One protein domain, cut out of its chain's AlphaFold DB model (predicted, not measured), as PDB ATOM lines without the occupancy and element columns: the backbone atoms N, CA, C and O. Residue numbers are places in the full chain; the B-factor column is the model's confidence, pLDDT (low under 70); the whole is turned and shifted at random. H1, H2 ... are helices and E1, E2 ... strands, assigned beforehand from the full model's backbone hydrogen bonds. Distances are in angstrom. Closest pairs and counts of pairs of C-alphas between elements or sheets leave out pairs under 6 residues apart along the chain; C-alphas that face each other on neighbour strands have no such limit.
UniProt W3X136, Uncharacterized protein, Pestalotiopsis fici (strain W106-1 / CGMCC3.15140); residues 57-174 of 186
ATOM      1  N   VAL A  57      18.527  21.776  -4.265       87.12
ATOM      2  CA  VAL A  57      17.483  20.760  -4.500       87.12
ATOM      3  C   VAL A  57      16.232  21.042  -3.669       87.12
ATOM      4  O   VAL A  57      16.284  21.676  -2.615       87.12
ATOM      5  N   GLN A  58      15.079  20.565  -4.141       81.62
ATOM      6  CA  GLN A  58      13.828  20.674  -3.391       81.62
ATOM      7  C   GLN A  58      13.720  19.551  -2.351       81.62
ATOM      8  O   GLN A  58      13.739  18.369  -2.702       81.62
ATOM      9  N   GLY A  59      13.567  19.915  -1.076       69.38
ATOM     10  CA  GLY A  59      13.415  18.965   0.029       69.38
ATOM     11  C   GLY A  59      14.557  17.946   0.107       69.38
ATOM     12  O   GLY A  59      15.723  18.291  -0.051       69.38
ATOM     13  N   ASN A  60      14.210  16.673   0.311       65.25
ATOM     14  CA  ASN A  60      15.166  15.559   0.388       65.25
ATOM     15  C   ASN A  60      15.438  14.911  -0.982       65.25
ATOM     16  O   ASN A  60      15.786  13.729  -1.045       65.25
ATOM     17  N   ALA A  61      15.203  15.628  -2.084       70.75
ATOM     18  CA  ALA A  61      15.499  15.098  -3.408       70.75
ATOM     19  C   ALA A  61      16.989  14.736  -3.522       70.75
ATOM     20  O   ALA A  61      17.859  15.396  -2.954       70.75
ATOM     21  N   SER A  62      17.274  13.662  -4.257       75.62
ATOM     22  CA  SER A  62      18.645  13.209  -4.480       75.62
ATOM     23  C   SER A  62      19.425  14.256  -5.276       75.62
ATOM     24  O   SER A  62      18.967  14.711  -6.328       75.62
ATOM     25  N   CYS A  63      20.602  14.631  -4.778       86.06
ATOM     26  CA  CYS A  63      21.531  15.485  -5.501       86.06
ATOM     27  C   CYS A  63      22.349  14.595  -6.441       86.06
ATOM     28  O   CYS A  63      23.248  13.869  -6.014       86.06
ATOM     29  N   SER A  64      22.009  14.596  -7.730       86.06
ATOM     30  CA  SER A  64      22.734  13.790  -8.711       86.06
ATOM     31  C   SER A  64      24.140  14.340  -8.952       86.06
ATOM     32  O   SER A  64      24.394  15.540  -8.842       86.06
ATOM     33  N   THR A  65      25.048  13.479  -9.409       86.56
ATOM     34  CA  THR A  65      26.397  13.890  -9.829       86.56
ATOM     35  C   THR A  65      26.398  14.823 -11.040       86.56
ATOM     36  O   THR A  65      27.378  15.518 -11.284       86.56
ATOM     37  N   SER A  66      25.296  14.899 -11.792       86.06
ATOM     38  CA  SER A  66      25.130  15.904 -12.847       86.06
ATOM     39  C   SER A  66      24.865  17.311 -12.300       86.06
ATOM     40  O   SER A  66      25.131  18.279 -13.004       86.06
ATOM     41  N   LEU A  67      24.324  17.429 -11.081       87.06
ATOM     42  CA  LEU A  67      24.099  18.705 -10.391       87.06
ATOM     43  C   LEU A  67      25.296  19.073  -9.519       87.06
ATOM     44  O   LEU A  67      25.796  20.190  -9.600       87.06
ATOM     45  N   ASN A  68      25.783  18.116  -8.727       88.12
ATOM     46  CA  ASN A  68      27.020  18.251  -7.976       88.12
ATOM     47  C   ASN A  68      27.957  17.081  -8.288       88.12
ATOM     48  O   ASN A  68      27.879  16.013  -7.680       88.12
ATOM     49  N   HIS A  69      28.893  17.314  -9.204       87.88
ATOM     50  CA  HIS A  69      29.902  16.341  -9.627       87.88
ATOM     51  C   HIS A  69      30.786  15.817  -8.484       87.88
ATOM     52  O   HIS A  69      31.405  14.764  -8.638       87.88
ATOM     53  N   ARG A  70      30.831  16.505  -7.333       85.56
ATOM     54  CA  ARG A  70      31.540  16.053  -6.130       85.56
ATOM     55  C   ARG A  70      30.793  14.984  -5.338       85.56
ATOM     56  O   ARG A  70      31.410  14.315  -4.519       85.56
ATOM     57  N   GLY A  71      29.486  14.828  -5.551       86.56
ATOM     58  CA  GLY A  71      28.671  13.872  -4.801       86.56
ATOM     59  C   GLY A  71      28.495  14.221  -3.317       86.56
ATOM     60  O   GLY A  71      28.048  13.377  -2.552       86.56
ATOM     61  N   THR A  72      28.799  15.454  -2.899       86.38
ATOM     62  CA  THR A  72      28.702  15.912  -1.497       86.38
ATOM     63  C   THR A  72      27.292  16.378  -1.107       86.38
ATOM     64  O   THR A  72      27.111  17.023  -0.081       86.38
ATOM     65  N   GLY A  73      26.286  16.102  -1.940       87.38
ATOM     66  CA  GLY A  73      24.934  16.633  -1.775       87.38
ATOM     67  C   GLY A  73      24.759  18.052  -2.323       87.38
ATOM     68  O   GLY A  73      25.658  18.643  -2.914       87.38
ATOM     69  N   CYS A  74      23.556  18.576  -2.170       90.81
ATOM     70  CA  CYS A  74      23.122  19.902  -2.598       90.81
ATOM     71  C   CYS A  74      22.593  20.644  -1.360       90.81
ATOM     72  O   CYS A  74      22.453  20.040  -0.299       90.81
ATOM     73  N   ILE A  75      22.254  21.925  -1.459       89.38
ATOM     74  CA  ILE A  75      21.555  22.633  -0.378       89.38
ATOM     75  C   ILE A  75      20.037  22.561  -0.561       89.38
ATOM     76  O   ILE A  75      19.530  22.519  -1.684       89.38
ATOM     77  N   SER A  76      19.303  22.549   0.547       87.06
ATOM     78  CA  SER A  76      17.844  22.678   0.551       87.06
ATOM     79  C   SER A  76      17.410  24.014  -0.065       87.06
ATOM     80  O   SER A  76      18.041  25.045   0.166       87.06
ATOM     81  N   GLN A  77      16.296  24.008  -0.807       81.88
ATOM     82  CA  GLN A  77      15.659  25.215  -1.355       81.88
ATOM     83  C   GLN A  77      15.311  26.256  -0.289       81.88
ATOM     84  O   GLN A  77      15.348  27.452  -0.568       81.88
ATOM     85  N   GLU A  78      14.995  25.806   0.922       75.56
ATOM     86  CA  GLU A  78      14.978  26.652   2.107       75.56
ATOM     87  C   GLU A  78      16.246  26.321   2.894       75.56
ATOM     88  O   GLU A  78      16.245  25.360   3.670       75.56
ATOM     89  N   PRO A  79      17.357  27.058   2.691       63.72
ATOM     90  CA  PRO A  79      18.633  26.677   3.279       63.72
ATOM     91  C   PRO A  79      18.669  26.920   4.790       63.72
ATOM     92  O   PRO A  79      19.673  26.611   5.418       63.72
ATOM     93  N   GLY A  80      17.611  27.505   5.370       66.19
ATOM     94  CA  GLY A  80      17.582  27.889   6.778       66.19
ATOM     95  C   GLY A  80      18.589  28.994   7.101       66.19
ATOM     96  O   GLY A  80      19.157  28.986   8.191       66.19
ATOM     97  N   LEU A  81      18.826  29.923   6.158       71.62
ATOM     98  CA  LEU A  81      19.762  31.042   6.325       71.62
ATOM     99  C   LEU A  81      19.329  31.922   7.503       71.62
ATOM    100  O   LEU A  81      18.507  32.826   7.372       71.62
ATOM    101  N   THR A  82      19.895  31.653   8.669       83.06
ATOM    102  CA  THR A  82      19.609  32.340   9.930       83.06
ATOM    103  C   THR A  82      20.718  33.348  10.215       83.06
ATOM    104  O   THR A  82      21.359  33.328  11.255       83.06
ATOM    105  N   GLY A  83      20.970  34.233   9.250       88.00
ATOM    106  CA  GLY A  83      22.056  35.214   9.301       88.00
ATOM    107  C   GLY A  83      23.339  34.751   8.609       88.00
ATOM    108  O   GLY A  83      23.481  33.599   8.212       88.00
ATOM    109  N   VAL A  84      24.263  35.695   8.437       93.31
ATOM    110  CA  VAL A  84      25.567  35.506   7.788       93.31
ATOM    111  C   VAL A  84      26.612  36.368   8.491       93.31
ATOM    112  O   VAL A  84      26.264  37.352   9.149       93.31
ATOM    113  N   SER A  85      27.890  36.031   8.334       95.75
ATOM    114  CA  SER A  85      28.998  36.822   8.877       95.75
ATOM    115  C   SER A  85      30.091  37.009   7.844       95.75
ATOM    116  O   SER A  85      30.512  36.036   7.229       95.75
ATOM    117  N   PHE A  86      30.599  38.227   7.682       96.38
ATOM    118  CA  PHE A  86      31.848  38.418   6.951       96.38
ATOM    119  C   PHE A  86      33.022  37.975   7.814       96.38
ATOM    120  O   PHE A  86      33.115  38.337   8.989       96.38
ATOM    121  N   MET A  87      33.940  37.230   7.213       97.19
ATOM    122  CA  MET A  87      35.249  37.003   7.804       97.19
ATOM    123  C   MET A  87      36.043  38.319   7.843       97.19
ATOM    124  O   MET A  87      35.798  39.217   7.033       97.19
ATOM    125  N   PRO A  88      37.028  38.455   8.750       97.00
ATOM    126  CA  PRO A  88      37.808  39.690   8.888       97.00
ATOM    127  C   PRO A  88      38.601  40.096   7.642       97.00
ATOM    128  O   PRO A  88      39.024  41.244   7.546       97.00
ATOM    129  N   ASP A  89      38.821  39.168   6.708       95.38
ATOM    130  CA  ASP A  89      39.489  39.438   5.433       95.38
ATOM    131  C   ASP A  89      38.600  40.154   4.406       95.38
ATOM    132  O   ASP A  89      39.118  40.640   3.404       95.38
ATOM    133  N   GLY A  90      37.287  40.220   4.643       94.94
ATOM    134  CA  GLY A  90      36.323  40.835   3.734       94.94
ATOM    135  C   GLY A  90      36.081  40.069   2.430       94.94
ATOM    136  O   GLY A  90      35.347  40.575   1.590       94.94
ATOM    137  N   HIS A  91      36.647  38.872   2.252       95.06
ATOM    138  CA  HIS A  91      36.515  38.066   1.030       95.06
ATOM    139  C   HIS A  91      35.715  36.780   1.242       95.06
ATOM    140  O   HIS A  91      35.223  36.187   0.277       95.06
ATOM    141  N   HIS A  92      35.563  36.353   2.497       96.25
ATOM    142  CA  HIS A  92      34.790  35.167   2.836       96.25
ATOM    143  C   HIS A  92      33.534  35.505   3.633       96.25
ATOM    144  O   HIS A  92      33.552  36.337   4.543       96.25
ATOM    145  N   LEU A  93      32.448  34.804   3.323       95.56
ATOM    146  CA  LEU A  93      31.194  34.856   4.065       95.56
ATOM    147  C   LEU A  93      30.969  33.521   4.776       95.56
ATOM    148  O   LEU A  93      30.992  32.473   4.136       95.56
ATOM    149  N   VAL A  94      30.725  33.550   6.083       95.69
ATOM    150  CA  VAL A  94      30.279  32.393   6.858       95.69
ATOM    151  C   VAL A  94      28.760  32.313   6.800       95.69
ATOM    152  O   VAL A  94      28.072  33.271   7.169       95.69
ATOM    153  N   VAL A  95      28.239  31.168   6.362       94.31
ATOM    154  CA  VAL A  95      26.809  30.966   6.126       94.31
ATOM    155  C   VAL A  95      26.362  29.613   6.691       94.31
ATOM    156  O   VAL A  95      26.978  28.594   6.362       94.31
ATOM    157  N   PRO A  96      25.303  29.565   7.523       93.31
ATOM    158  CA  PRO A  96      24.648  28.314   7.868       93.31
ATOM    159  C   PRO A  96      23.818  27.819   6.686       93.31
ATOM    160  O   PRO A  96      23.151  28.610   6.023       93.31
ATOM    161  N   MET A  97      23.831  26.518   6.425       90.00
ATOM    162  CA  MET A  97      23.014  25.911   5.377       90.00
ATOM    163  C   MET A  97      22.624  24.475   5.699       90.00
ATOM    164  O   MET A  97      23.353  23.749   6.370       90.00
ATOM    165  N   VAL A  98      21.479  24.060   5.168       90.25
ATOM    166  CA  VAL A  98      21.008  22.675   5.230       90.25
ATOM    167  C   VAL A  98      21.452  21.943   3.964       90.25
ATOM    168  O   VAL A  98      20.926  22.209   2.881       90.25
ATOM    169  N   PHE A  99      22.380  21.000   4.091       89.56
ATOM    170  CA  PHE A  99      22.746  20.079   3.017       89.56
ATOM    171  C   PHE A  99      21.780  18.891   2.958       89.56
ATOM    172  O   PHE A  99      21.467  18.254   3.968       89.56
ATOM    173  N   ALA A 100      21.340  18.567   1.747       88.31
ATOM    174  CA  ALA A 100      20.404  17.506   1.423       88.31
ATOM    175  C   ALA A 100      20.885  16.693   0.213       88.31
ATOM    176  O   ALA A 100      21.651  17.157  -0.632       88.31
ATOM    177  N   GLY A 101      20.414  15.450   0.116       85.44
ATOM    178  CA  GLY A 101      20.669  14.605  -1.050       85.44
ATOM    179  C   GLY A 101      22.107  14.098  -1.184       85.44
ATOM    180  O   GLY A 101      22.454  13.617  -2.261       85.44
ATOM    181  N   ALA A 102      22.933  14.195  -0.135       89.31
ATOM    182  CA  ALA A 102      24.186  13.449  -0.063       89.31
ATOM    183  C   ALA A 102      23.895  11.935   0.069       89.31
ATOM    184  O   ALA A 102      22.839  11.559   0.591       89.31
ATOM    185  N   PRO A 103      24.791  11.052  -0.409       88.88
ATOM    186  CA  PRO A 103      24.642   9.608  -0.259       88.88
ATOM    187  C   PRO A 103      24.455   9.171   1.201       88.88
ATOM    188  O   PRO A 103      25.081   9.705   2.113       88.88
ATOM    189  N   SER A 104      23.609   8.164   1.430       88.56
ATOM    190  CA  SER A 104      23.451   7.566   2.759       88.56
ATOM    191  C   SER A 104      24.699   6.783   3.175       88.56
ATOM    192  O   SER A 104      25.388   6.198   2.337       88.56
ATOM    193  N   ALA A 105      24.935   6.687   4.486       88.12
ATOM    194  CA  ALA A 105      25.960   5.804   5.039       88.12
ATOM    195  C   ALA A 105      25.802   4.363   4.495       88.12
ATOM    196  O   ALA A 105      24.670   3.893   4.322       88.12
ATOM    197  N   PRO A 106      26.908   3.642   4.230       92.19
ATOM    198  CA  PRO A 106      28.282   3.920   4.662       92.19
ATOM    199  C   PRO A 106      29.118   4.764   3.681       92.19
ATOM    200  O   PRO A 106      30.343   4.771   3.792       92.19
ATOM    201  N   ASP A 107      28.499   5.431   2.703       90.81
ATOM    202  CA  ASP A 107      29.232   6.303   1.783       90.81
ATOM    203  C   ASP A 107      29.925   7.453   2.552       90.81
ATOM    204  O   ASP A 107      29.262   8.118   3.350       90.81
ATOM    205  N   PRO A 108      31.226   7.722   2.330       89.25
ATOM    206  CA  PRO A 108      31.944   8.800   3.013       89.25
ATOM    207  C   PRO A 108      31.302  10.185   2.869       89.25
ATOM    208  O   PRO A 108      31.448  11.017   3.761       89.25
ATOM    209  N   ALA A 109      30.572  10.447   1.782       89.50
ATOM    210  CA  ALA A 109      29.878  11.713   1.572       89.50
ATOM    211  C   ALA A 109      28.636  11.884   2.468       89.50
ATOM    212  O   ALA A 109      28.062  12.974   2.511       89.50
ATOM    213  N   SER A 110      28.234  10.874   3.246       90.25
ATOM    214  CA  SER A 110      27.098  11.001   4.168       90.25
ATOM    215  C   SER A 110      27.296  12.090   5.226       90.25
ATOM    216  O   SER A 110      26.309  12.644   5.713       90.25
ATOM    217  N   ILE A 111      28.553  12.435   5.541       90.38
ATOM    218  CA  ILE A 111      28.947  13.465   6.522       90.38
ATOM    219  C   ILE A 111      28.459  14.878   6.182       90.38
ATOM    220  O   ILE A 111      28.425  15.739   7.057       90.38
ATOM    221  N   TYR A 112      28.103  15.130   4.921       89.75
ATOM    222  CA  TYR A 112      27.624  16.439   4.493       89.75
ATOM    223  C   TYR A 112      26.167  16.676   4.890       89.75
ATOM    224  O   TYR A 112      25.773  17.825   5.030       89.75
ATOM    225  N   THR A 113      25.367  15.628   5.105       89.50
ATOM    226  CA  THR A 113      23.921  15.760   5.358       89.50
ATOM    227  C   THR A 113      23.623  16.579   6.617       89.50
ATOM    228  O   THR A 113      24.186  16.316   7.678       89.50
ATOM    229  N   GLY A 114      22.666  17.506   6.527       89.12
ATOM    230  CA  GLY A 114      22.129  18.250   7.670       89.12
ATOM    231  C   GLY A 114      22.604  19.700   7.754       89.12
ATOM    232  O   GLY A 114      22.994  20.299   6.755       89.12
ATOM    233  N   ASN A 115      22.511  20.278   8.954       90.44
ATOM    234  CA  ASN A 115      22.910  21.662   9.213       90.44
ATOM    235  C   ASN A 115      24.432  21.765   9.239       90.44
ATOM    236  O   ASN A 115      25.086  21.071  10.012       90.44
ATOM    237  N   GLN A 116      24.977  22.643   8.405       92.56
ATOM    238  CA  GLN A 116      26.408  22.857   8.265       92.56
ATOM    239  C   GLN A 116      26.732  24.344   8.238       92.56
ATOM    240  O   GLN A 116      25.921  25.167   7.809       92.56
ATOM    241  N   LEU A 117      27.948  24.677   8.649       93.81
ATOM    242  CA  LEU A 117      28.531  25.992   8.481       93.81
ATOM    243  C   LEU A 117      29.538  25.937   7.334       93.81
ATOM    244  O   LEU A 117      30.430  25.081   7.306       93.81
ATOM    245  N   VAL A 118      29.400  26.855   6.380       93.94
ATOM    246  CA  VAL A 118      30.308  26.944   5.236       93.94
ATOM    247  C   VAL A 118      30.897  28.334   5.095       93.94
ATOM    248  O   VAL A 118      30.283  29.331   5.469       93.94
ATOM    249  N   LEU A 119      32.078  28.385   4.496       95.69
ATOM    250  CA  LEU A 119      32.666  29.592   3.948       95.69
ATOM    251  C   LEU A 119      32.338  29.689   2.465       95.69
ATOM    252  O   LEU A 119      32.537  28.722   1.736       95.69
ATOM    253  N   LEU A 120      31.899  30.857   2.017       94.88
ATOM    254  CA  LEU A 120      31.731  31.210   0.610       94.88
ATOM    255  C   LEU A 120      32.777  32.245   0.222       94.88
ATOM    256  O   LEU A 120      33.027  33.172   0.993       94.88
ATOM    257  N   LYS A 121      33.336  32.130  -0.980       95.00
ATOM    258  CA  LYS A 121      34.101  33.209  -1.607       95.00
ATOM    259  C   LYS A 121      33.151  34.154  -2.330       95.00
ATOM    260  O   LYS A 121      32.384  33.729  -3.191       95.00
ATOM    261  N   ILE A 122      33.194  35.436  -1.979       93.50
ATOM    262  CA  ILE A 122      32.272  36.437  -2.544       93.50
ATOM    263  C   ILE A 122      32.767  37.032  -3.868       93.50
ATOM    264  O   ILE A 122      31.993  37.651  -4.587       93.50
ATOM    265  N   ASP A 123      34.046  36.848  -4.194       90.81
ATOM    266  CA  ASP A 123      34.692  37.378  -5.400       90.81
ATOM    267  C   ASP A 123      34.586  36.435  -6.614       90.81
ATOM    268  O   ASP A 123      35.140  36.711  -7.678       90.81
ATOM    269  N   GLY A 124      33.888  35.306  -6.460       88.12
ATOM    270  CA  GLY A 124      33.735  34.286  -7.495       88.12
ATOM    271  C   GLY A 124      34.952  33.378  -7.687       88.12
ATOM    272  O   GLY A 124      34.909  32.492  -8.543       88.12
ATOM    273  N   SER A 125      36.023  33.556  -6.909       93.69
ATOM    274  CA  SER A 125      37.159  32.634  -6.920       93.69
ATOM    275  C   SER A 125      36.829  31.327  -6.187       93.69
ATOM    276  O   SER A 125      35.786  31.178  -5.545       93.69
ATOM    277  N   THR A 126      37.710  30.335  -6.299       94.50
ATOM    278  CA  THR A 126      37.476  28.983  -5.780       94.50
ATOM    279  C   THR A 126      38.455  28.623  -4.667       94.50
ATOM    280  O   THR A 126      39.521  29.221  -4.504       94.50
ATOM    281  N   PHE A 127      38.073  27.691  -3.798       94.00
ATOM    282  CA  PHE A 127      38.994  26.998  -2.896       94.00
ATOM    283  C   PHE A 127      39.856  26.007  -3.688       94.00
ATOM    284  O   PHE A 127      39.635  25.788  -4.878       94.00
ATOM    285  N   SER A 128      40.858  25.405  -3.046       93.75
ATOM    286  CA  SER A 128      41.753  24.425  -3.688       93.75
ATOM    287  C   SER A 128      41.016  23.219  -4.283       93.75
ATOM    288  O   SER A 128      41.477  22.617  -5.253       93.75
ATOM    289  N   ASN A 129      39.833  22.899  -3.754       87.06
ATOM    290  CA  ASN A 129      38.922  21.899  -4.300       87.06
ATOM    291  C   ASN A 129      38.099  22.411  -5.506       87.06
ATOM    292  O   ASN A 129      37.236  21.692  -5.993       87.06
ATOM    293  N   GLY A 130      38.318  23.622  -6.010       90.88
ATOM    294  CA  GLY A 130      37.591  24.165  -7.160       90.88
ATOM    295  C   GLY A 130      36.153  24.609  -6.878       90.88
ATOM    296  O   GLY A 130      35.529  25.163  -7.779       90.88
ATOM    297  N   ASP A 131      35.638  24.431  -5.660       90.38
ATOM    298  CA  ASP A 131      34.330  24.950  -5.267       90.38
ATOM    299  C   ASP A 131      34.460  26.408  -4.813       90.38
ATOM    300  O   ASP A 131      35.479  26.822  -4.259       90.38
ATOM    301  N   THR A 132      33.414  27.209  -5.001       92.56
ATOM    302  CA  THR A 132      33.338  28.578  -4.449       92.56
ATOM    303  C   THR A 132      33.019  28.589  -2.954       92.56
ATOM    304  O   THR A 132      32.900  29.645  -2.334       92.56
ATOM    305  N   TRP A 133      32.884  27.404  -2.364       92.44
ATOM    306  CA  TRP A 133      32.505  27.191  -0.985       92.44
ATOM    307  C   TRP A 133      33.363  26.105  -0.336       92.44
ATOM    308  O   TRP A 133      33.916  25.232  -1.002       92.44
ATOM    309  N   LYS A 134      33.460  26.159   0.989       92.75
ATOM    310  CA  LYS A 134      34.180  25.195   1.817       92.75
ATOM    311  C   LYS A 134      33.368  24.914   3.070       92.75
ATOM    312  O   LYS A 134      33.033  25.841   3.800       92.75
ATOM    313  N   CYS A 135      33.069  23.649   3.343       92.62
ATOM    314  CA  CYS A 135      32.402  23.283   4.588       92.62
ATOM    315  C   CYS A 135      33.402  23.167   5.739       92.62
ATOM    316  O   CYS A 135      34.398  22.459   5.611       92.62
ATOM    317  N   ILE A 136      33.126  23.852   6.849       94.19
ATOM    318  CA  ILE A 136      34.007  23.888   8.028       94.19
ATOM    319  C   ILE A 136      33.469  23.057   9.201       94.19
ATOM    320  O   ILE A 136      34.137  22.941  10.220       94.19
ATOM    321  N   THR A 137      32.283  22.458   9.054       93.88
ATOM    322  CA  THR A 137      31.682  21.551  10.051       93.88
ATOM    323  C   THR A 137      31.357  20.157   9.503       93.88
ATOM    324  O   THR A 137      30.964  19.275  10.263       93.88
ATOM    325  N   CYS A 138      31.512  19.930   8.195       90.88
ATOM    326  CA  CYS A 138      31.154  18.659   7.569       90.88
ATOM    327  C   CYS A 138      32.154  17.575   7.956       90.88
ATOM    328  O   CYS A 138      33.285  17.596   7.482       90.88
ATOM    329  N   GLY A 139      31.718  16.604   8.756       88.62
ATOM    330  CA  GLY A 139      32.563  15.483   9.164       88.62
ATOM    331  C   GLY A 139      33.463  15.747  10.364       88.62
ATOM    332  O   GLY A 139      34.377  14.957  10.574       88.62
ATOM    333  N   VAL A 140      33.187  16.790  11.160       91.25
ATOM    334  CA  VAL A 140      33.854  16.979  12.458       91.25
ATOM    335  C   VAL A 140      33.686  15.700  13.298       91.25
ATOM    336  O   VAL A 140      32.544  15.290  13.530       91.25
ATOM    337  N   PRO A 141      34.778  15.059  13.756       88.56
ATOM    338  CA  PRO A 141      34.710  13.846  14.564       88.56
ATOM    339  C   PRO A 141      33.938  14.046  15.871       88.56
ATOM    340  O   PRO A 141      34.044  15.099  16.501       88.56
ATOM    341  N   ASP A 142      33.241  13.007  16.343       87.25
ATOM    342  CA  ASP A 142      32.452  13.061  17.587       87.25
ATOM    343  C   ASP A 142      33.282  13.515  18.803       87.25
ATOM    344  O   ASP A 142      32.783  14.230  19.674       87.25
ATOM    345  N   GLU A 143      34.566  13.148  18.849       90.38
ATOM    346  CA  GLU A 143      35.517  13.565  19.889       90.38
ATOM    347  C   GLU A 143      35.807  15.074  19.892       90.38
ATOM    348  O   GLU A 143      36.067  15.644  20.951       90.38
ATOM    349  N   ASN A 144      35.682  15.730  18.737       89.75
ATOM    350  CA  ASN A 144      35.838  17.175  18.571       89.75
ATOM    351  C   ASN A 144      34.497  17.922  18.675       89.75
ATOM    352  O   ASN A 144      34.475  19.146  18.784       89.75
ATOM    353  N   ALA A 145      33.375  17.198  18.674       89.75
ATOM    354  CA  ALA A 145      32.020  17.740  18.767       89.75
ATOM    355  C   ALA A 145      31.395  17.580  20.169       89.75
ATOM    356  O   ALA A 145      30.192  17.803  20.350       89.75
ATOM    357  N   VAL A 146      32.175  17.196  21.184       87.50
ATOM    358  CA  VAL A 146      31.663  16.930  22.537       87.50
ATOM    359  C   VAL A 146      31.000  18.175  23.134       87.50
ATOM    360  O   VAL A 146      31.621  19.221  23.294       87.50
ATOM    361  N   GLY A 147      29.725  18.045  23.506       84.81
ATOM    362  CA  GLY A 147      28.943  19.142  24.087       84.81
ATOM    363  C   GLY A 147      28.491  20.204  23.080       84.81
ATOM    364  O   GLY A 147      27.874  21.186  23.491       84.81
ATOM    365  N   SER A 148      28.760  20.008  21.786       85.69
ATOM    366  CA  SER A 148      28.271  20.893  20.733       85.69
ATOM    367  C   SER A 148      26.787  20.652  20.439       85.69
ATOM    368  O   SER A 148      26.272  19.533  20.507       85.69
ATOM    369  N   ALA A 149      26.085  21.724  20.088       83.56
ATOM    370  CA  ALA A 149      24.734  21.680  19.551       83.56
ATOM    371  C   ALA A 149      24.817  21.750  18.019       83.56
ATOM    372  O   ALA A 149      24.503  22.784  17.434       83.56
ATOM    373  N   THR A 150      25.283  20.680  17.364       74.94
ATOM    374  CA  THR A 150      25.552  20.647  15.905       74.94
ATOM    375  C   THR A 150      24.330  20.935  15.032       74.94
ATOM    376  O   THR A 150      24.463  21.382  13.899       74.94
ATOM    377  N   SER A 151      23.119  20.734  15.557       77.38
ATOM    378  CA  SER A 151      21.874  21.086  14.871       77.38
ATOM    379  C   SER A 151      21.525  22.579  14.948       77.38
ATOM    380  O   SER A 151      20.596  23.000  14.260       77.38
ATOM    381  N   ILE A 152      22.248  23.378  15.739       83.81
ATOM    382  CA  ILE A 152      21.997  24.804  15.986       83.81
ATOM    383  C   ILE A 152      23.262  25.598  15.623       83.81
ATOM    384  O   ILE A 152      24.151  25.803  16.448       83.81
ATOM    385  N   LEU A 153      23.345  26.019  14.359       90.44
ATOM    386  CA  LEU A 153      24.466  26.783  13.790       90.44
ATOM    387  C   LEU A 153      24.026  28.176  13.305       90.44
ATOM    388  O   LEU A 153      24.570  28.709  12.341       90.44
ATOM    389  N   ASP A 154      23.013  28.755  13.939       91.00
ATOM    390  CA  ASP A 154      22.419  30.031  13.551       91.00
ATOM    391  C   ASP A 154      23.276  31.248  13.933       91.00
ATOM    392  O   ASP A 154      24.145  31.195  14.803       91.00
ATOM    393  N   TYR A 155      23.034  32.369  13.253       94.31
ATOM    394  CA  TYR A 155      23.644  33.679  13.502       94.31
ATOM    395  C   TYR A 155      25.172  33.653  13.651       94.31
ATOM    396  O   TYR A 155      25.690  34.073  14.691       94.31
ATOM    397  N   PRO A 156      25.920  33.211  12.623       96.56
ATOM    398  CA  PRO A 156      27.369  33.174  12.711       96.56
ATOM    399  C   PRO A 156      27.957  34.558  13.009       96.56
ATOM    400  O   PRO A 156      27.497  35.570  12.479       96.56
ATOM    401  N   GLN A 157      29.002  34.599  13.829       97.31
ATOM    402  CA  GLN A 157      29.779  35.792  14.161       97.31
ATOM    403  C   GLN A 157      31.268  35.452  14.091       97.31
ATOM    404  O   GLN A 157      31.810  34.783  14.977       97.31
ATOM    405  N   ALA A 158      31.928  35.872  13.013       97.81
ATOM    406  CA  ALA A 158      33.352  35.642  12.834       97.81
ATOM    407  C   ALA A 158      34.165  36.433  13.870       97.81
ATOM    408  O   ALA A 158      33.929  37.620  14.116       97.81
ATOM    409  N   PHE A 159      35.155  35.780  14.472       98.00
ATOM    410  CA  PHE A 159      36.114  36.449  15.340       98.00
ATOM    411  C   PHE A 159      37.133  37.210  14.495       98.00
ATOM    412  O   PHE A 159      37.478  36.806  13.387       98.00
ATOM    413  N   ARG A 160      37.683  38.296  15.052       97.19
ATOM    414  CA  ARG A 160      38.684  39.142  14.374       97.19
ATOM    415  C   ARG A 160      39.993  38.426  14.030       97.19
ATOM    416  O   ARG A 160      40.750  38.943  13.220       97.19
ATOM    417  N   ASP A 161      40.266  37.284  14.654       96.69
ATOM    418  CA  ASP A 161      41.449  36.470  14.363       96.69
ATOM    419  C   ASP A 161      41.324  35.663  13.061       96.69
ATOM    420  O   ASP A 161      42.332  35.167  12.571       96.69
ATOM    421  N   GLY A 162      40.115  35.532  12.498       96.81
ATOM    422  CA  GLY A 162      39.846  34.749  11.287       96.81
ATOM    423  C   GLY A 162      39.954  33.229  11.471       96.81
ATOM    424  O   GLY A 162      39.811  32.476  10.507       96.81
ATOM    425  N   LYS A 163      40.189  32.767  12.701       97.44
ATOM    426  CA  LYS A 163      40.379  31.352  13.049       97.44
ATOM    427  C   LYS A 163      39.143  30.730  13.679       97.44
ATOM    428  O   LYS A 163      39.068  29.510  13.797       97.44
ATOM    429  N   ARG A 164      38.204  31.568  14.122       97.50
ATOM    430  CA  ARG A 164      37.045  31.150  14.909       97.50
ATOM    431  C   ARG A 164      35.767  31.825  14.450       97.50
ATOM    432  O   ARG A 164      35.777  32.976  14.009       97.50
ATOM    433  N   VAL A 165      34.656  31.131  14.637       97.56
ATOM    434  CA  VAL A 165      33.310  31.671  14.452       97.56
ATOM    435  C   VAL A 165      32.388  31.159  15.554       97.56
ATOM    436  O   VAL A 165      32.409  29.979  15.893       97.56
ATOM    437  N   LEU A 166      31.599  32.060  16.135       97.19
ATOM    438  CA  LEU A 166      30.490  31.700  17.018       97.19
ATOM    439  C   LEU A 166      29.271  31.410  16.144       97.19
ATOM    440  O   LEU A 166      28.945  32.249  15.313       97.19
ATOM    441  N   ALA A 167      28.597  30.281  16.334       95.25
ATOM    442  CA  ALA A 167      27.323  29.966  15.686       95.25
ATOM    443  C   ALA A 167      26.412  29.241  16.684       95.25
ATOM    444  O   ALA A 167      26.791  28.212  17.254       95.25
ATOM    445  N   GLY A 168      25.236  29.806  16.950       93.44
ATOM    446  CA  GLY A 168      24.386  29.421  18.070       93.44
ATOM    447  C   GLY A 168      25.154  29.498  19.393       93.44
ATOM    448  O   GLY A 168      25.621  30.561  19.806       93.44
ATOM    449  N   THR A 169      25.322  28.351  20.054       93.56
ATOM    450  CA  THR A 169      26.119  28.219  21.289       93.56
ATOM    451  C   THR A 169      27.506  27.611  21.063       93.56
ATOM    452  O   THR A 169      28.196  27.297  22.031       93.56
ATOM    453  N   ASN A 170      27.913  27.409  19.809       94.75
ATOM    454  CA  ASN A 170      29.140  26.708  19.445       94.75
ATOM    455  C   ASN A 170      30.227  27.693  19.009       94.75
ATOM    456  O   ASN A 170      29.944  28.648  18.288       94.75
ATOM    457  N   ILE A 171      31.478  27.426  19.384       95.44
ATOM    458  CA  ILE A 171      32.647  28.049  18.756       95.44
ATOM    459  C   ILE A 171      33.259  27.008  17.827       95.44
ATOM    460  O   ILE A 171      33.672  25.945  18.281       95.44
ATOM    461  N   ILE A 172      33.301  27.321  16.536       95.94
ATOM    462  CA  ILE A 172      33.964  26.512  15.518       95.94
ATOM    463  C   ILE A 172      35.344  27.128  15.315       95.94
ATOM    464  O   ILE A 172      35.441  28.319  15.003       95.94
ATOM    465  N   GLU A 173      36.402  26.346  15.516       95.00
ATOM    466  CA  GLU A 173      37.784  26.810  15.420       95.00
ATOM    467  C   GLU A 173      38.694  25.834  14.682       95.00
ATOM    468  O   GLU A 173      38.426  24.638  14.642       95.00
ATOM    469  N   CYS A 174      39.792  26.358  14.134       93.56
ATOM    470  CA  CYS A 174      40.785  25.572  13.398       93.56
ATOM    471  C   CYS A 174      42.202  25.669  13.971       93.56
ATOM    472  O   CYS A 174      43.190  25.723  13.235       93.56
TER     473      CYS A 174
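What this domain is: This is residues 57 to 174 of the 186 residues of an uncharacterized protein of Pestalotiopsis fici (strain W106-1 / CGMCC3.15140) (UniProt W3X136). With little regular structure, this is a four-stranded sheet, E1-E2-E3-E4, curled like part of a barrel amid long loops, with the hairpin E5 and E6 toward one end and short H1 toward the other. The printed part has 118 residues, 36 in named elements, mostly strand, ordered E1 E2 H1 E3 E4 E5 E6. Both sheets are antiparallel; the whole is compact, radius of gyration of the C-alphas 13.9 A, spanning 38 by 35 by 25 A.

How they stand to each other: Look within hydrogen-bond range: hairpin E1, residues 74 to 76, and E2, residues 92 to 100, has N 74 and O 100 at 2.8 A. E2 and E3, residues 114 to 121, are antiparallel neighbours, with N 95 and O 118 at 2.9 A. Hairpin E3 and E4, residues 133 to 135, has N 119 and O 134 at 2.8 A. H1, residues 108 to 112, only grazes this sheet with residues 110 to 112; 0 of 1 O i to N i+4 and 1 of 2 O i to N i+3 pairs are within range. In hairpin E5, residues 164 to 167, and E6, residues 170 to 173, find N 165 and O 172 at 2.9 A.

Where its parts are: Find E1 beginning at C-alpha 74, (23.122, 19.902, -2.598); E2 runs 22.8 A, E3 21.3 A; E6 ends at C-alpha 173, (37.784, 26.810, 15.420).

The domain as a whole: The printed part has no cut. Links E1 to E2, E3 to E4 and E4 to E5 are long. Residues 59 to 60 and 79 to 80 have pLDDT under 70.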